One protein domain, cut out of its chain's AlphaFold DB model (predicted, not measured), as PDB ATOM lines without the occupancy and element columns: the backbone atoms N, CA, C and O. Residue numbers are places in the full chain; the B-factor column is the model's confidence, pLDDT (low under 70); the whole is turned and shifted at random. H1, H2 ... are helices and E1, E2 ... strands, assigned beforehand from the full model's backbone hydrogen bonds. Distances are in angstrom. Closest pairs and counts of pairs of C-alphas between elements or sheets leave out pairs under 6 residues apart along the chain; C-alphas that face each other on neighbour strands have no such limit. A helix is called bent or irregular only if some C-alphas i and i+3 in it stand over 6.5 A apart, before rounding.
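This is residues 4 to 138 of the 149 residues of an uncharacterized protein of Methylobacterium indicum (UniProt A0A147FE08). A twisted antiparallel sheet of five strands, in the order E2 E1 E5 E4 E3, forms the middle; H2 and H3 cover one face, H4 packs on H3, and the long bent helix H1 passes on the other side. The 135 printed residues have four named helices and five named strands, in the order E1 E2 H1 E3 E4 E5 H2 H3 H4, of mixed class. The whole is compact, with a radius of gyration of the C-alphas of 14.8 A and spans of 42 by 35 by 26 A.

E3, residues 56 to 60, E4, 69 to 75, and E5, 87 to 93, form a meander, each strand the antiparallel neighbour of the one before; within hydrogen-bond range are N 58 and O 72, 2.9 A, and N 73 and O 89, 2.9 A. E1, residues 4 to 6, is the antiparallel neighbour of E5, with N 88 and O 5 at 2.8 A, and forms a hairpin with E2, residues 15 to 17, with N 6 and O 15 at 3.0 A. H3, residues 107 to 119, lies over E4 at a height over the sheet of 9.1 A; its closest C-alphas to E4 are Glu 114 and Val 73, 6.4 A. H2, residues 99 to 105, is on the same face. H4, residues 127 to 136, touches H3 in a helical hairpin, a shallow tilt of 8 degrees, opposite ways; the closest C-alphas are Arg 116 and Leu 134, 7.1 A. H1, residues 21 to 51, assigned as one helix by its hydrogen bonds, is bent, with C-alphas 41 and 44 9.4 A apart; arm H1a, 21 to 41, only grazes the sheet with residues 23 to 31, and arm H1b, 44 to 51, is not on it. H1b is irregular, with C-alphas 44 and 47 6.7 A apart. Every O i to N i+4 pair is within hydrogen-bond range in H1a, H2, H3 and H4, and 3 of 4 in H1b.

E1 begins at C-alpha 4, (121.290, 113.205, 178.553), and H4 ends at C-alpha 136, (120.551, 109.109, 191.256). H1a is 30.0 A long, E4 19.5 A, E5 19.3 A and H3 18.4 A.

The farthest C-alphas, Glu 44 and Asp 95, are 43.4 A apart. The printed part has no cut, E4 to E5 is the long link, and no printed residue is under 70 in pLDDT.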
ATOM      1  N   LEU A   4     121.641 111.934 179.171       98.38
ATOM      2  CA  LEU A   4     121.290 113.205 178.553       98.38
ATOM      3  C   LEU A   4     121.929 113.389 177.182       98.38
ATOM      4  O   LEU A   4     123.022 112.883 176.922       98.38
ATOM      5  N   PHE A   5     121.257 114.174 176.346       98.69
ATOM      6  CA  PHE A   5     121.781 114.692 175.090       98.69
ATOM      7  C   PHE A   5     121.248 116.099 174.819       98.69
ATOM      8  O   PHE A   5     120.068 116.365 175.037       98.69
ATOM      9  N   GLY A   6     122.097 116.996 174.325       98.31
ATOM     10  CA  GLY A   6     121.678 118.318 173.863       98.31
ATOM     11  C   GLY A   6     122.613 119.433 174.301       98.31
ATOM     12  O   GLY A   6     123.818 119.223 174.462       98.31
ATOM     13  N   LYS A   7     122.059 120.635 174.479       98.06
ATOM     14  CA  LYS A   7     122.808 121.818 174.923       98.06
ATOM     15  C   LYS A   7     122.451 122.216 176.348       98.06
ATOM     16  O   LYS A   7     121.303 122.091 176.770       98.06
ATOM     17  N   VAL A   8     123.450 122.715 177.068       96.75
ATOM     18  CA  VAL A   8     123.301 123.323 178.393       96.75
ATOM     19  C   VAL A   8     124.023 124.676 178.406       96.75
ATOM     20  O   VAL A   8     125.101 124.768 177.807       96.75
ATOM     21  N   PRO A   9     123.492 125.705 179.092       95.06
ATOM     22  CA  PRO A   9     124.046 127.062 179.050       95.06
ATOM     23  C   PRO A   9     125.523 127.176 179.446       95.06
ATOM     24  O   PRO A   9     126.246 128.000 178.897       95.06
ATOM     25  N   SER A  10     126.017 126.332 180.357       93.19
ATOM     26  CA  SER A  10     127.411 126.398 180.825       93.19
ATOM     27  C   SER A  10     128.442 125.790 179.865       93.19
ATOM     28  O   SER A  10     129.647 125.949 180.068       93.19
ATOM     29  N   ARG A  11     128.017 125.089 178.804       93.69
ATOM     30  CA  ARG A  11     128.912 124.380 177.874       93.69
ATOM     31  C   ARG A  11     128.822 124.979 176.479       93.69
ATOM     32  O   ARG A  11     127.757 125.389 176.046       93.69
ATOM     33  N   GLY A  12     129.958 125.047 175.780       93.38
ATOM     34  CA  GLY A  12     130.004 125.518 174.392       93.38
ATOM     35  C   GLY A  12     129.459 124.483 173.411       93.38
ATOM     36  O   GLY A  12     128.736 124.843 172.492       93.38
ATOM     37  N   ASP A  13     129.749 123.203 173.632       96.00
ATOM     38  CA  ASP A  13     129.398 122.115 172.718       96.00
ATOM     39  C   ASP A  13     128.230 121.264 173.218       96.00
ATOM     40  O   ASP A  13     127.681 121.479 174.300       96.00
ATOM     41  N   PHE A  14     127.827 120.302 172.390       97.19
ATOM     42  CA  PHE A  14     126.859 119.290 172.787       97.19
ATOM     43  C   PHE A  14     127.375 118.469 173.962       97.19
ATOM     44  O   PHE A  14     128.549 118.103 174.041       97.19
ATOM     45  N   VAL A  15     126.454 118.125 174.849       97.25
ATOM     46  CA  VAL A  15     126.684 117.164 175.914       97.25
ATOM     47  C   VAL A  15     125.938 115.889 175.560       97.25
ATOM     48  O   VAL A  15     124.770 115.944 175.194       97.25
ATOM     49  N   SER A  16     126.614 114.750 175.680       97.62
ATOM     50  CA  SER A  16     126.015 113.425 175.539       97.62
ATOM     51  C   SER A  16     126.594 112.497 176.599       97.62
ATOM     52  O   SER A  16     127.819 112.417 176.764       97.62
ATOM     53  N   ARG A  17     125.725 111.867 177.388       97.56
ATOM     54  CA  ARG A  17     126.096 111.027 178.533       97.56
ATOM     55  C   ARG A  17     125.088 109.904 178.692       97.56
ATOM     56  O   ARG A  17     123.894 110.173 178.747       97.56
ATOM     57  N   ARG A  18     125.576 108.671 178.853       96.94
ATOM     58  CA  ARG A  18     124.772 107.494 179.240       96.94
ATOM     59  C   ARG A  18     123.539 107.243 178.352       96.94
ATOM     60  O   ARG A  18     122.520 106.782 178.848       96.94
ATOM     61  N   LEU A  19     123.639 107.536 177.056       97.06
ATOM     62  CA  LEU A  19     122.654 107.118 176.059       97.06
ATOM     63  C   LEU A  19     123.278 106.061 175.151       97.06
ATOM     64  O   LEU A  19     124.430 106.209 174.730       97.06
ATOM     65  N   GLY A  20     122.524 105.015 174.828       96.75
ATOM     66  CA  GLY A  20     122.890 104.041 173.813       96.75
ATOM     67  C   GLY A  20     123.075 104.705 172.449       96.75
ATOM     68  O   GLY A  20     122.388 105.668 172.101       96.75
ATOM     69  N   GLY A  21     124.007 104.181 171.648       97.62
ATOM     70  CA  GLY A  21     124.370 104.780 170.358       97.62
ATOM     71  C   GLY A  21     123.191 104.917 169.387       97.62
ATOM     72  O   GLY A  21     123.092 105.930 168.696       97.62
ATOM     73  N   ALA A  22     122.272 103.943 169.385       97.25
ATOM     74  CA  ALA A  22     121.061 103.980 168.564       97.25
ATOM     75  C   ALA A  22     120.144 105.151 168.954       97.25
ATOM     76  O   ALA A  22     119.798 105.964 168.097       97.25
ATOM     77  N   LEU A  23     119.834 105.285 170.250       98.12
ATOM     78  CA  LEU A  23     119.003 106.372 170.762       98.12
ATOM     79  C   LEU A  23     119.646 107.739 170.526       98.12
ATOM     80  O   LEU A  23     118.981 108.662 170.062       98.12
ATOM     81  N   HIS A  24     120.942 107.868 170.812       98.38
ATOM     82  CA  HIS A  24     121.678 109.110 170.592       98.38
ATOM     83  C   HIS A  24     121.616 109.558 169.125       98.38
ATOM     84  O   HIS A  24     121.238 110.696 168.853       98.38
ATOM     85  N   GLY A  25     121.931 108.663 168.182       98.44
ATOM     86  CA  GLY A  25     121.906 108.988 166.754       98.44
ATOM     87  C   GLY A  25     120.507 109.335 166.243       98.44
ATOM     88  O   GLY A  25     120.346 110.281 165.469       98.44
ATOM     89  N   ALA A  26     119.483 108.610 166.701       98.19
ATOM     90  CA  ALA A  26     118.099 108.868 166.323       98.19
ATOM     91  C   ALA A  26     117.591 110.218 166.867       98.19
ATOM     92  O   ALA A  26     116.994 110.995 166.118       98.19
ATOM     93  N   LEU A  27     117.889 110.537 168.134       98.31
ATOM     94  CA  LEU A  27     117.553 111.827 168.745       98.31
ATOM     95  C   LEU A  27     118.245 112.990 168.041       98.31
ATOM     96  O   LEU A  27     117.573 113.966 167.713       98.31
ATOM     97  N   ASP A  28     119.552 112.897 167.785       98.50
ATOM     98  CA  ASP A  28     120.296 113.952 167.092       98.50
ATOM     99  C   ASP A  28     119.703 114.237 165.709       98.50
ATOM    100  O   ASP A  28     119.349 115.378 165.392       98.50
ATOM    101  N   GLN A  29     119.490 113.187 164.911       98.31
ATOM    102  CA  GLN A  29     118.919 113.329 163.577       98.31
ATOM    103  C   GLN A  29     117.511 113.938 163.618       98.31
ATOM    104  O   GLN A  29     117.206 114.841 162.830       98.31
ATOM    105  N   TRP A  30     116.642 113.451 164.507       98.31
ATOM    106  CA  TRP A  30     115.266 113.930 164.608       98.31
ATOM    107  C   TRP A  30     115.197 115.377 165.113       98.31
ATOM    108  O   TRP A  30     114.553 116.210 164.470       98.31
ATOM    109  N   LEU A  31     115.906 115.712 166.195       98.38
ATOM    110  CA  LEU A  31     115.927 117.059 166.774       98.38
ATOM    111  C   LEU A  31     116.528 118.083 165.817       98.38
ATOM    112  O   LEU A  31     115.957 119.158 165.628       98.38
ATOM    113  N   SER A  32     117.642 117.748 165.163       98.25
ATOM    114  CA  SER A  32     118.276 118.625 164.178       98.25
ATOM    115  C   SER A  32     117.315 118.964 163.036       98.25
ATOM    116  O   SER A  32     117.176 120.132 162.660       98.25
ATOM    117  N   ARG A  33     116.571 117.974 162.525       98.50
ATOM    118  CA  ARG A  33     115.533 118.198 161.505       98.50
ATOM    119  C   ARG A  33     114.360 119.012 162.048       98.50
ATOM    120  O   ARG A  33     113.908 119.926 161.361       98.50
ATOM    121  N   ALA A  34     113.892 118.724 163.260       97.94
ATOM    122  CA  ALA A  34     112.774 119.426 163.888       97.94
ATOM    123  C   ALA A  34     113.079 120.915 164.121       97.94
ATOM    124  O   ALA A  34     112.238 121.774 163.847       97.94
ATOM    125  N   ILE A  35     114.297 121.253 164.554       98.12
ATOM    126  CA  ILE A  35     114.728 122.646 164.737       98.12
ATOM    127  C   ILE A  35     114.803 123.377 163.396       98.12
ATOM    128  O   ILE A  35     114.298 124.492 163.277       98.12
ATOM    129  N   VAL A  36     115.368 122.754 162.358       98.38
ATOM    130  CA  VAL A  36     115.410 123.358 161.016       98.38
ATOM    131  C   VAL A  36     114.002 123.559 160.450       98.38
ATOM    132  O   VAL A  36     113.701 124.636 159.935       98.38
ATOM    133  N   ALA A  37     113.133 122.552 160.552       98.50
ATOM    134  CA  ALA A  37     111.768 122.618 160.043       98.50
ATOM    135  C   ALA A  37     110.931 123.675 160.778       98.50
ATOM    136  O   ALA A  37     110.307 124.512 160.130       98.50
ATOM    137  N   SER A  38     110.979 123.698 162.113       98.19
ATOM    138  CA  SER A  38     110.244 124.685 162.915       98.19
ATOM    139  C   SER A  38     110.720 126.113 162.653       98.19
ATOM    140  O   SER A  38     109.885 127.005 162.531       98.19
ATOM    141  N   ARG A  39     112.033 126.343 162.483       98.25
ATOM    142  CA  ARG A  39     112.571 127.657 162.080       98.25
ATOM    143  C   ARG A  39     112.006 128.118 160.748       98.25
ATOM    144  O   ARG A  39     111.568 129.255 160.630       98.25
ATOM    145  N   ARG A  40     111.992 127.228 159.753       98.44
ATOM    146  CA  ARG A  40     111.434 127.529 158.427       98.44
ATOM    147  C   ARG A  40     109.939 127.831 158.493       98.44
ATOM    148  O   ARG A  40     109.485 128.734 157.805       98.44
ATOM    149  N   GLN A  41     109.193 127.086 159.303       98.50
ATOM    150  CA  GLN A  41     107.743 127.224 159.405       98.50
ATOM    151  C   GLN A  41     107.313 128.482 160.170       98.50
ATOM    152  O   GLN A  41     106.327 129.107 159.792       98.50
ATOM    153  N   LEU A  42     108.020 128.839 161.245       98.31
ATOM    154  CA  LEU A  42     107.640 129.950 162.123       98.31
ATOM    155  C   LEU A  42     108.338 131.274 161.777       98.31
ATOM    156  O   LEU A  42     107.871 132.325 162.208       98.31
ATOM    157  N   GLY A  43     109.439 131.250 161.016       98.50
ATOM    158  CA  GLY A  43     110.192 132.455 160.655       98.50
ATOM    159  C   GLY A  43     110.602 133.263 161.890       98.50
ATOM    160  O   GLY A  43     111.103 132.703 162.865       98.50
ATOM    161  N   GLU A  44     110.326 134.568 161.881       98.19
ATOM    162  CA  GLU A  44     110.610 135.477 163.004       98.19
ATOM    163  C   GLU A  44     109.885 135.090 164.307       98.19
ATOM    164  O   GLU A  44     110.378 135.357 165.401       98.19
ATOM    165  N   ALA A  45     108.744 134.396 164.219       98.38
ATOM    166  CA  ALA A  45     108.022 133.915 165.397       98.38
ATOM    167  C   ALA A  45     108.696 132.699 166.061       98.38
ATOM    168  O   ALA A  45     108.302 132.308 167.162       98.38
ATOM    169  N   TRP A  46     109.715 132.099 165.430       98.62
ATOM    170  CA  TRP A  46     110.370 130.897 165.944       98.62
ATOM    171  C   TRP A  46     111.031 131.119 167.300       98.62
ATOM    172  O   TRP A  46     110.818 130.329 168.217       98.62
ATOM    173  N   LEU A  47     111.839 132.174 167.438       98.19
ATOM    174  CA  LEU A  47     112.605 132.396 168.662       98.19
ATOM    175  C   LEU A  47     111.692 132.713 169.860       98.19
ATOM    176  O   LEU A  47     111.846 132.041 170.882       98.19
ATOM    177  N   PRO A  48     110.707 133.632 169.758       98.25
ATOM    178  CA  PRO A  48     109.733 133.840 170.827       98.25
ATOM    179  C   PRO A  48     109.006 132.552 171.226       98.25
ATOM    180  O   PRO A  48     108.884 132.274 172.415       98.25
ATOM    181  N   ALA A  49     108.579 131.736 170.252       98.12
ATOM    182  CA  ALA A  49     107.895 130.473 170.521       98.12
ATOM    183  C   ALA A  49     108.807 129.436 171.200       98.12
ATOM    184  O   ALA A  49     108.375 128.743 172.119       98.12
ATOM    185  N   TYR A  50     110.069 129.335 170.775       98.19
ATOM    186  CA  TYR A  50     111.041 128.401 171.342       98.19
ATOM    187  C   TYR A  50     111.376 128.736 172.801       98.19
ATOM    188  O   TYR A  50     111.426 127.836 173.636       98.19
ATOM    189  N   LEU A  51     111.572 130.021 173.119       96.25
ATOM    190  CA  LEU A  51     111.963 130.472 174.461       96.25
ATOM    191  C   LEU A  51     110.880 130.254 175.525       96.25
ATOM    192  O   LEU A  51     111.206 130.147 176.704       96.25
ATOM    193  N   VAL A  52     109.610 130.176 175.123       96.38
ATOM    194  CA  VAL A  52     108.475 129.952 176.036       96.38
ATOM    195  C   VAL A  52     107.866 128.556 175.906       96.38
ATOM    196  O   VAL A  52     106.851 128.269 176.543       96.38
ATOM    197  N   ALA A  53     108.451 127.682 175.081       96.94
ATOM    198  CA  ALA A  53     107.931 126.334 174.917       96.94
ATOM    199  C   ALA A  53     108.056 125.553 176.241       96.94
ATOM    200  O   ALA A  53     109.043 125.706 176.970       96.94
ATOM    201  N   PRO A  54     107.069 124.707 176.580       97.19
ATOM    202  CA  PRO A  54     107.093 123.972 177.832       97.19
ATOM    203  C   PRO A  54     108.160 122.871 177.807       97.19
ATOM    204  O   PRO A  54     108.708 122.511 176.763       97.19
ATOM    205  N   VAL A  55     108.412 122.296 178.983       98.19
ATOM    206  CA  VAL A  55     109.082 120.997 179.068       98.19
ATOM    207  C   VAL A  55     108.071 119.927 178.656       98.19
ATOM    208  O   VAL A  55     106.941 119.920 179.140       98.19
ATOM    209  N   TRP A  56     108.471 119.032 177.758       98.12
ATOM    210  CA  TRP A  56     107.631 117.951 177.257       98.12
ATOM    211  C   TRP A  56     108.052 116.629 177.881       98.12
ATOM    212  O   TRP A  56     109.178 116.180 177.676       98.12
ATOM    213  N   ARG A  57     107.137 115.979 178.599       98.44
ATOM    214  CA  ARG A  57     107.283 114.582 179.027       98.44
ATOM    215  C   ARG A  57     106.969 113.669 177.853       98.44
ATOM    216  O   ARG A  57     106.010 113.919 177.123       98.44
ATOM    217  N   PHE A  58     107.721 112.589 177.696       97.62
ATOM    218  CA  PHE A  58     107.457 111.609 176.650       97.62
ATOM    219  C   PHE A  58     107.708 110.178 177.119       97.62
ATOM    220  O   PHE A  58     108.553 109.919 177.978       97.62
ATOM    221  N   VAL A  59     106.997 109.246 176.482       97.25
ATOM    222  CA  VAL A  59     107.382 107.836 176.411       97.25
ATOM    223  C   VAL A  59     107.259 107.388 174.959       97.25
ATOM    224  O   VAL A  59     106.232 107.605 174.321       97.25
ATOM    225  N   LEU A  60     108.315 106.773 174.443       95.88
ATOM    226  CA  LEU A  60     108.390 106.178 173.118       95.88
ATOM    227  C   LEU A  60     108.381 104.658 173.262       95.88
ATOM    228  O   LEU A  60     109.048 104.105 174.141       95.88
ATOM    229  N   GLY A  61     107.625 103.990 172.395       94.56
ATOM    230  CA  GLY A  61     107.641 102.536 172.306       94.56
ATOM    231  C   GLY A  61     108.979 102.011 171.787       94.56
ATOM    232  O   GLY A  61     109.827 102.761 171.297       94.56
ATOM    233  N   ARG A  62     109.147 100.691 171.874       94.69
ATOM    234  CA  ARG A  62     110.268  99.993 171.236       94.69
ATOM    235  C   ARG A  62     110.290 100.278 169.733       94.69
ATOM    236  O   ARG A  62     109.263 100.602 169.139       94.69
ATOM    237  N   ASP A  63     111.480 100.206 169.151       94.88
ATOM    238  CA  ASP A  63     111.744 100.366 167.716       94.88
ATOM    239  C   ASP A  63     111.383 101.750 167.137       94.88
ATOM    240  O   ASP A  63     111.438 101.958 165.929       94.88
ATOM    241  N   THR A  64     111.076 102.737 167.992       94.94
ATOM    242  CA  THR A  64     110.773 104.115 167.564       94.94
ATOM    243  C   THR A  64     112.041 104.952 167.356       94.94
ATOM    244  O   THR A  64     112.176 105.631 166.343       94.94
ATOM    245  N   MET A  65     112.979 104.907 168.308       95.38
ATOM    246  CA  MET A  65     114.274 105.621 168.257       95.38
ATOM    247  C   MET A  65     115.456 104.681 168.558       95.38
ATOM    248  O   MET A  65     116.553 105.121 168.879       95.38
ATOM    249  N   GLY A  66     115.224 103.371 168.508       94.69
ATOM    250  CA  GLY A  66     116.156 102.343 168.960       94.69
ATOM    251  C   GLY A  66     115.408 101.103 169.459       94.69
ATOM    252  O   GLY A  66     114.179 101.111 169.489       94.69
ATOM    253  N   PRO A  67     116.123 100.042 169.869       94.31
ATOM    254  CA  PRO A  67     115.518  98.742 170.194       94.31
ATOM    255  C   PRO A  67     114.697  98.730 171.497       94.31
ATOM    256  O   PRO A  67     113.897  97.820 171.742       94.31
ATOM    257  N   HIS A  68     114.908  99.725 172.360       95.25
ATOM    258  CA  HIS A  68     114.291  99.822 173.678       95.25
ATOM    259  C   HIS A  68     113.225 100.913 173.704       95.25
ATOM    260  O   HIS A  68     113.307 101.897 172.968       95.25
ATOM    261  N   ALA A  69     112.231 100.747 174.575       96.06
ATOM    262  CA  ALA A  69     111.333 101.843 174.899       96.06
ATOM    263  C   ALA A  69     112.115 102.932 175.645       96.06
ATOM    264  O   ALA A  69     113.112 102.647 176.313       96.06
ATOM    265  N   VAL A  70     111.669 104.179 175.541       97.50
ATOM    266  CA  VAL A  70     112.382 105.322 176.123       97.50
ATOM    267  C   VAL A  70     111.397 106.222 176.834       97.50
ATOM    268  O   VAL A  70     110.389 106.601 176.253       97.50
ATOM    269  N   ALA A  71     111.698 106.605 178.066       97.94
ATOM    270  CA  ALA A  71     110.949 107.619 178.798       97.94
ATOM    271  C   ALA A  71     111.854 108.810 179.100       97.94
ATOM    272  O   ALA A  71     113.041 108.633 179.373       97.94
ATOM    273  N   GLY A  72     111.320 110.024 179.056       98.25
ATOM    274  CA  GLY A  72     112.158 111.194 179.249       98.25
ATOM    275  C   GLY A  72     111.432 112.522 179.242       98.25
ATOM    276  O   GLY A  72     110.202 112.595 179.190       98.25
ATOM    277  N   VAL A  73     112.239 113.575 179.294       98.75
ATOM    278  CA  VAL A  73     111.798 114.960 179.155       98.75
ATOM    279  C   VAL A  73     112.631 115.678 178.100       98.75
ATOM    280  O   VAL A  73     113.826 115.415 177.950       98.75
ATOM    281  N   LEU A  74     111.996 116.590 177.374       98.69
ATOM    282  CA  LEU A  74     112.615 117.474 176.393       98.69
ATOM    283  C   LEU A  74     112.340 118.921 176.791       98.69
ATOM    284  O   LEU A  74     111.188 119.300 176.988       98.69
ATOM    285  N   MET A  75     113.385 119.736 176.872       98.50
ATOM    286  CA  MET A  75     113.296 121.150 177.229       98.50
ATOM    287  C   MET A  75     113.991 122.016 176.172       98.50
ATOM    288  O   MET A  75     115.105 121.678 175.758       98.50
ATOM    289  N   PRO A  76     113.398 123.146 175.745       98.06
ATOM    290  CA  PRO A  76     114.129 124.164 175.000       98.06
ATOM    291  C   PRO A  76     115.367 124.615 175.776       98.06
ATOM    292  O   PRO A  76     115.292 124.956 176.951       98.06
ATOM    293  N   SER A  77     116.521 124.596 175.119       97.94
ATOM    294  CA  SER A  77     117.796 124.965 175.733       97.94
ATOM    295  C   SER A  77     118.699 125.725 174.756       97.94
ATOM    296  O   SER A  77     118.356 125.949 173.585       97.94
ATOM    297  N   VAL A  78     119.851 126.158 175.255       97.25
ATOM    298  CA  VAL A  78     120.865 126.954 174.562       97.25
ATOM    299  C   VAL A  78     122.251 126.561 175.078       97.25
ATOM    300  O   VAL A  78     122.377 126.041 176.184       97.25
ATOM    301  N   ASP A  79     123.291 126.761 174.272       96.94
ATOM    302  CA  ASP A  79     124.677 126.674 174.750       96.94
ATOM    303  C   ASP A  79     125.227 128.032 175.204       96.94
ATOM    304  O   ASP A  79     124.604 129.080 175.033       96.94
ATOM    305  N   ARG A  80     126.457 128.014 175.725       95.44
ATOM    306  CA  ARG A  80     127.177 129.196 176.217       95.44
ATOM    307  C   ARG A  80     127.350 130.314 175.185       95.44
ATOM    308  O   ARG A  80     127.609 131.451 175.559       95.44
ATOM    309  N   VAL A  81     127.272 129.999 173.893       96.31
ATOM    310  CA  VAL A  81     127.486 130.960 172.798       96.31
ATOM    311  C   VAL A  81     126.181 131.350 172.094       96.31
ATOM    312  O   VAL A  81     126.224 132.012 171.060       96.31
ATOM    313  N   GLY A  82     125.021 130.965 172.637       95.44
ATOM    314  CA  GLY A  82     123.709 131.393 172.147       95.44
ATOM    315  C   GLY A  82     123.119 130.538 171.020       95.44
ATOM    316  O   GLY A  82     122.156 130.951 170.374       95.44
ATOM    317  N   ARG A  83     123.655 129.342 170.743       97.12
ATOM    318  CA  ARG A  83     123.082 128.430 169.737       97.12
ATOM    319  C   ARG A  83     121.986 127.587 170.381       97.12
ATOM    320  O   ARG A  83     122.253 126.741 171.229       97.12
ATOM    321  N   TYR A  84     120.749 127.793 169.947       98.12
ATOM    322  CA  TYR A  84     119.583 127.075 170.465       98.12
ATOM    323  C   TYR A  84     119.502 125.632 169.955       98.12
ATOM    324  O   TYR A  84     119.495 125.399 168.742       98.12
ATOM    325  N   PHE A  85     119.397 124.686 170.886       98.50
ATOM    326  CA  PHE A  85     119.089 123.278 170.636       98.50
ATOM    327  C   PHE A  85     118.515 122.654 171.923       98.50
ATOM    328  O   PHE A  85     118.996 123.008 173.003       98.50
ATOM    329  N   PRO A  86     117.525 121.746 171.857       98.44
ATOM    330  CA  PRO A  86     116.894 121.197 173.055       98.44
ATOM    331  C   PRO A  86     117.849 120.395 173.946       98.44
ATOM    332  O   PRO A  86     118.815 119.800 173.472       98.44
ATOM    333  N   LEU A  87     117.549 120.335 175.239       98.69
ATOM    334  CA  LEU A  87     118.099 119.345 176.159       98.69
ATOM    335  C   LEU A  87     117.099 118.196 176.297       98.69
ATOM    336  O   LEU A  87     115.920 118.428 176.564       98.69
ATOM    337  N   VAL A  88     117.575 116.962 176.156       98.81
ATOM    338  CA  VAL A  88     116.808 115.740 176.402       98.81
ATOM    339  C   VAL A  88     117.434 114.984 177.562       98.81
ATOM    340  O   VAL A  88     118.632 114.704 177.542       98.81
ATOM    341  N   LEU A  89     116.613 114.618 178.546       98.75
ATOM    342  CA  LEU A  89     116.940 113.608 179.553       98.75
ATOM    343  C   LEU A  89     116.131 112.360 179.229       98.75
ATOM    344  O   LEU A  89     114.916 112.455 179.058       98.75
ATOM    345  N   ALA A  90     116.781 111.206 179.131       98.38
ATOM    346  CA  ALA A  90     116.130 109.986 178.672       98.38
ATOM    347  C   ALA A  90     116.616 108.755 179.434       98.38
ATOM    348  O   ALA A  90     117.802 108.614 179.723       98.38
ATOM    349  N   ALA A  91     115.694 107.846 179.728       97.81
ATOM    350  CA  ALA A  91     115.952 106.530 180.286       97.81
ATOM    351  C   ALA A  91     115.522 105.469 179.265       97.81
ATOM    352  O   ALA A  91     114.351 105.408 178.885       97.81
ATOM    353  N   GLU A  92     116.470 104.641 178.827       96.56
ATOM    354  CA  GLU A  92     116.185 103.443 178.034       96.56
ATOM    355  C   GLU A  92     115.648 102.339 178.947       96.56
ATOM    356  O   GLU A  92     116.212 102.061 180.007       96.56
ATOM    357  N   MET A  93     114.547 101.722 178.523       94.88
ATOM    358  CA  MET A  93     113.766 100.761 179.294       94.88
ATOM    359  C   MET A  93     113.614  99.456 178.490       94.88
ATOM    360  O   MET A  93     112.609  99.284 177.790       94.88
ATOM    361  N   PRO A  94     114.602  98.539 178.539       90.81
ATOM    362  CA  PRO A  94     114.593  97.312 177.738       90.81
ATOM    363  C   PRO A  94     113.384  96.409 178.000       90.81
ATOM    364  O   PRO A  94     112.811  95.873 177.053       90.81
ATOM    365  N   ASP A  95     112.960  96.316 179.262       89.38
ATOM    366  CA  ASP A  95     111.910  95.396 179.719       89.38
ATOM    367  C   ASP A  95     110.528  96.061 179.851       89.38
ATOM    368  O   ASP A  95     109.606  95.509 180.457       89.38
ATOM    369  N   LEU A  96     110.351  97.273 179.313       89.81
ATOM    370  CA  LEU A  96     109.080  97.983 179.431       89.81
ATOM    371  C   LEU A  96     108.023  97.394 178.494       89.81
ATOM    372  O   LEU A  96     108.041  97.625 177.286       89.81
ATOM    373  N   ALA A  97     107.057  96.695 179.085       85.31
ATOM    374  CA  ALA A  97     105.932  96.112 178.358       85.31
ATOM    375  C   ALA A  97     104.835  97.131 177.998       85.31
ATOM    376  O   ALA A  97     104.240  97.032 176.929       85.31
ATOM    377  N   ASP A  98     104.566  98.112 178.870       89.56
ATOM    378  CA  ASP A  98     103.470  99.078 178.694       89.56
ATOM    379  C   ASP A  98     103.950 100.534 178.879       89.56
ATOM    380  O   ASP A  98     103.959 101.066 180.001       89.56
ATOM    381  N   PRO A  99     104.341 101.200 177.774       90.56
ATOM    382  CA  PRO A  99     104.703 102.615 177.743       90.56
ATOM    383  C   PRO A  99     103.640 103.558 178.315       90.56
ATOM    384  O   PRO A  99     103.967 104.536 178.992       90.56
ATOM    385  N   TRP A 100     102.359 103.273 178.070       89.56
ATOM    386  CA  TRP A 100     101.268 104.157 178.472       89.56
ATOM    387  C   TRP A 100     101.012 104.085 179.975       89.56
ATOM    388  O   TRP A 100     100.829 105.112 180.639       89.56
ATOM    389  N   ARG A 101     101.071 102.880 180.551       90.81
ATOM    390  CA  ARG A 101     101.021 102.693 182.004       90.81
ATOM    391  C   ARG A 101     102.180 103.393 182.697       90.81
ATOM    392  O   ARG A 101     101.953 103.991 183.749       90.81
ATOM    393  N   LEU A 102     103.386 103.345 182.128       92.19
ATOM    394  CA  LEU A 102     104.529 104.074 182.671       92.19
ATOM    395  C   LEU A 102     104.253 105.577 182.699       92.19
ATOM    396  O   LEU A 102     104.342 106.185 183.763       92.19
ATOM    397  N   PHE A 103     103.839 106.152 181.566       92.12
ATOM    398  CA  PHE A 103     103.554 107.584 181.460       92.12
ATOM    399  C   PHE A 103     102.524 108.054 182.493       92.12
ATOM    400  O   PHE A 103     102.711 109.073 183.151       92.12
ATOM    401  N   ARG A 104     101.455 107.273 182.699       91.75
ATOM    402  CA  ARG A 104     100.387 107.609 183.650       91.75
ATOM    403  C   ARG A 104     100.767 107.446 185.118       91.75
ATOM    404  O   ARG A 104     100.122 108.062 185.964       91.75
ATOM    405  N   ARG A 105     101.713 106.563 185.442       91.62
ATOM    406  CA  ARG A 105     101.981 106.171 186.836       91.62
ATOM    407  C   ARG A 105     103.315 106.685 187.372       91.62
ATOM    408  O   ARG A 105     103.405 106.917 188.569       91.62
ATOM    409  N   ALA A 106     104.312 106.931 186.527       93.25
ATOM    410  CA  ALA A 106     105.634 107.410 186.940       93.25
ATOM    411  C   ALA A 106     105.704 108.945 187.105       93.25
ATOM    412  O   ALA A 106     106.732 109.555 186.818       93.25
ATOM    413  N   GLY A 107     104.613 109.587 187.549       94.62
ATOM    414  CA  GLY A 107     104.503 111.051 187.626       94.62
ATOM    415  C   GLY A 107     105.628 111.702 188.433       94.62
ATOM    416  O   GLY A 107     106.257 112.635 187.950       94.62
ATOM    417  N   THR A 108     105.967 111.128 189.589       95.50
ATOM    418  CA  THR A 108     107.045 111.615 190.463       95.50
ATOM    419  C   THR A 108     108.419 111.580 189.799       95.50
ATOM    420  O   THR A 108     109.228 112.483 190.005       95.50
ATOM    421  N   TRP A 109     108.690 110.563 188.974       96.81
ATOM    422  CA  TRP A 109     109.932 110.493 188.209       96.81
ATOM    423  C   TRP A 109     109.978 111.594 187.151       96.81
ATOM    424  O   TRP A 109     111.000 112.264 187.016       96.81
ATOM    425  N   PHE A 110     108.870 111.829 186.438       98.06
ATOM    426  CA  PHE A 110     108.803 112.915 185.460       98.06
ATOM    427  C   PHE A 110     108.946 114.285 186.120       98.06
ATOM    428  O   PHE A 110     109.696 115.107 185.608       98.06
ATOM    429  N   ASP A 111     108.303 114.523 187.264       97.69
ATOM    430  CA  ASP A 111     108.441 115.778 188.012       97.69
ATOM    431  C   ASP A 111     109.911 116.034 188.387       97.69
ATOM    432  O   ASP A 111     110.443 117.126 188.172       97.69
ATOM    433  N   ALA A 112     110.606 115.003 188.874       97.44
ATOM    434  CA  ALA A 112     112.022 115.088 189.212       97.44
ATOM    435  C   ALA A 112     112.925 115.260 187.975       97.44
ATOM    436  O   ALA A 112     113.894 116.021 188.025       97.44
ATOM    437  N   ALA A 113     112.608 114.608 186.851       98.19
ATOM    438  CA  ALA A 113     113.319 114.784 185.586       98.19
ATOM    439  C   ALA A 113     113.151 116.209 185.031       98.19
ATOM    440  O   ALA A 113     114.126 116.819 184.597       98.19
ATOM    441  N   GLU A 114     111.942 116.776 185.083       98.25
ATOM    442  CA  GLU A 114     111.685 118.160 184.673       98.25
ATOM    443  C   GLU A 114     112.423 119.162 185.555       98.25
ATOM    444  O   GLU A 114     113.075 120.070 185.036       98.25
ATOM    445  N   ALA A 115     112.351 118.994 186.879       97.44
ATOM    446  CA  ALA A 115     113.079 119.836 187.819       97.44
ATOM    447  C   ALA A 115     114.586 119.787 187.541       97.44
ATOM    448  O   ALA A 115     115.249 120.825 187.512       97.44
ATOM    449  N   ARG A 116     115.120 118.594 187.248       96.75
ATOM    450  CA  ARG A 116     116.523 118.426 186.869       96.75
ATOM    451  C   ARG A 116     116.838 119.148 185.564       96.75
ATOM    452  O   ARG A 116     117.807 119.893 185.540       96.75
ATOM    453  N   ALA A 117     116.034 118.976 184.513       97.56
ATOM    454  CA  ALA A 117     116.240 119.665 183.239       97.56
ATOM    455  C   ALA A 117     116.279 121.188 183.429       97.56
ATOM    456  O   ALA A 117     117.203 121.833 182.948       97.56
ATOM    457  N   ARG A 118     115.345 121.749 184.207       96.69
ATOM    458  CA  ARG A 118     115.288 123.189 184.508       96.69
ATOM    459  C   ARG A 118     116.485 123.685 185.315       96.69
ATOM    460  O   ARG A 118     116.900 124.820 185.118       96.69
ATOM    461  N   ALA A 119     117.063 122.846 186.175       95.31
ATOM    462  CA  ALA A 119     118.229 123.213 186.974       95.31
ATOM    463  C   ALA A 119     119.456 123.582 186.118       95.31
ATOM    464  O   ALA A 119     120.326 124.292 186.610       95.31
ATOM    465  N   CYS A 120     119.526 123.173 184.841       93.12
ATOM    466  CA  CYS A 120     120.620 123.606 183.963       93.12
ATOM    467  C   CYS A 120     120.573 125.089 183.569       93.12
ATOM    468  O   CYS A 120     121.552 125.598 183.029       93.12
ATOM    469  N   LEU A 121     119.448 125.763 183.826       91.94
ATOM    470  CA  LEU A 121     119.246 127.183 183.543       91.94
ATOM    471  C   LEU A 121     119.574 128.082 184.745       91.94
ATOM    472  O   LEU A 121     119.471 129.297 184.616       91.94
ATOM    473  N   ALA A 122     119.910 127.506 185.904       91.00
ATOM    474  CA  ALA A 122     120.254 128.270 187.098       91.00
ATOM    475  C   ALA A 122     121.635 128.935 186.962       91.00
ATOM    476  O   ALA A 122     122.541 128.376 186.340       91.00
ATOM    477  N   ASP A 123     121.807 130.110 187.571       86.00
ATOM    478  CA  ASP A 123     123.069 130.863 187.514       86.00
ATOM    479  C   ASP A 123     124.228 130.124 188.208       86.00
ATOM    480  O   ASP A 123     125.380 130.220 187.785       86.00
ATOM    481  N   ASP A 124     123.926 129.349 189.250       89.62
ATOM    482  CA  ASP A 124     124.863 128.535 190.030       89.62
ATOM    483  C   ASP A 124     124.982 127.091 189.508       89.62
ATOM    484  O   ASP A 124     125.359 126.180 190.247       89.62
ATOM    485  N   PHE A 125     124.661 126.863 188.230       93.69
ATOM    486  CA  PHE A 125     124.640 125.527 187.644       93.69
ATOM    487  C   PHE A 125     125.999 124.813 187.711       93.69
ATOM    488  O   PHE A 125     126.930 125.106 186.954       93.69
ATOM    489  N   ASP A 126     126.057 123.777 188.549       94.62
ATOM    490  CA  ASP A 126     127.126 122.786 188.577       94.62
ATOM    491  C   ASP A 126     126.738 121.559 187.736       94.62
ATOM    492  O   ASP A 126     125.808 120.802 188.044       94.62
ATOM    493  N   PHE A 127     127.487 121.356 186.654       93.88
ATOM    494  CA  PHE A 127     127.259 120.256 185.730       93.88
ATOM    495  C   PHE A 127     127.530 118.879 186.357       93.88
ATOM    496  O   PHE A 127     126.811 117.927 186.046       93.88
ATOM    497  N   ASP A 128     128.515 118.756 187.246       94.25
ATOM    498  CA  ASP A 128     128.875 117.471 187.851       94.25
ATOM    499  C   ASP A 128     127.826 117.063 188.894       94.25
ATOM    500  O   ASP A 128     127.356 115.921 188.900       94.25
ATOM    501  N   ALA A 129     127.352 118.019 189.703       95.50
ATOM    502  CA  ALA A 129     126.218 117.812 190.607       95.50
ATOM    503  C   ALA A 129     124.927 117.458 189.844       95.50
ATOM    504  O   ALA A 129     124.147 116.596 190.270       95.50
ATOM    505  N   PHE A 130     124.704 118.083 188.686       96.25
ATOM    506  CA  PHE A 130     123.599 117.745 187.794       96.25
ATOM    507  C   PHE A 130     123.709 116.315 187.246       96.25
ATOM    508  O   PHE A 130     122.720 115.577 187.292       96.25
ATOM    509  N   GLU A 131     124.886 115.892 186.772       95.44
ATOM    510  CA  GLU A 131     125.125 114.530 186.274       95.44
ATOM    511  C   GLU A 131     124.915 113.474 187.368       95.44
ATOM    512  O   GLU A 131     124.250 112.455 187.137       95.44
ATOM    513  N   ALA A 132     125.444 113.723 188.567       96.06
ATOM    514  CA  ALA A 132     125.264 112.853 189.724       96.06
ATOM    515  C   ALA A 132     123.779 112.727 190.090       96.06
ATOM    516  O   ALA A 132     123.257 111.623 190.259       96.06
ATOM    517  N   GLY A 133     123.067 113.851 190.128       96.44
ATOM    518  CA  GLY A 133     121.645 113.888 190.429       96.44
ATOM    519  C   GLY A 133     120.754 113.239 189.364       96.44
ATOM    520  O   GLY A 133     119.726 112.658 189.707       96.44
ATOM    521  N   LEU A 134     121.139 113.300 188.086       97.00
ATOM    522  CA  LEU A 134     120.470 112.566 187.007       97.00
ATOM    523  C   LEU A 134     120.677 111.055 187.145       97.00
ATOM    524  O   LEU A 134     119.758 110.275 186.919       97.00
ATOM    525  N   THR A 135     121.878 110.639 187.540       96.38
ATOM    526  CA  THR A 135     122.194 109.226 187.783       96.38
ATOM    527  C   THR A 135     121.379 108.682 188.959       96.38
ATOM    528  O   THR A 135     120.773 107.616 188.848       96.38
ATOM    529  N   ALA A 136     121.298 109.452 190.049       96.25
ATOM    530  CA  ALA A 136     120.551 109.109 191.256       96.25
ATOM    531  C   ALA A 136     119.030 109.011 191.043       96.25
ATOM    532  O   ALA A 136     118.353 108.359 191.830       96.25
ATOM    533  N   LEU A 137     118.494 109.620 189.977       95.31
ATOM    534  CA  LEU A 137     117.072 109.542 189.645       95.31
ATOM    535  C   LEU A 137     116.615 108.102 189.336       95.31
ATOM    536  O   LEU A 137     115.444 107.778 189.520       95.31
ATOM    537  N   GLY A 138     117.525 107.237 188.874       95.25
ATOM    538  CA  GLY A 138     117.189 105.861 188.519       95.25
ATOM    539  C   GLY A 138     116.247 105.764 187.312       95.25
ATOM    540  O   GLY A 138     115.964 106.746 186.624       95.25
TER     541      GLY A 138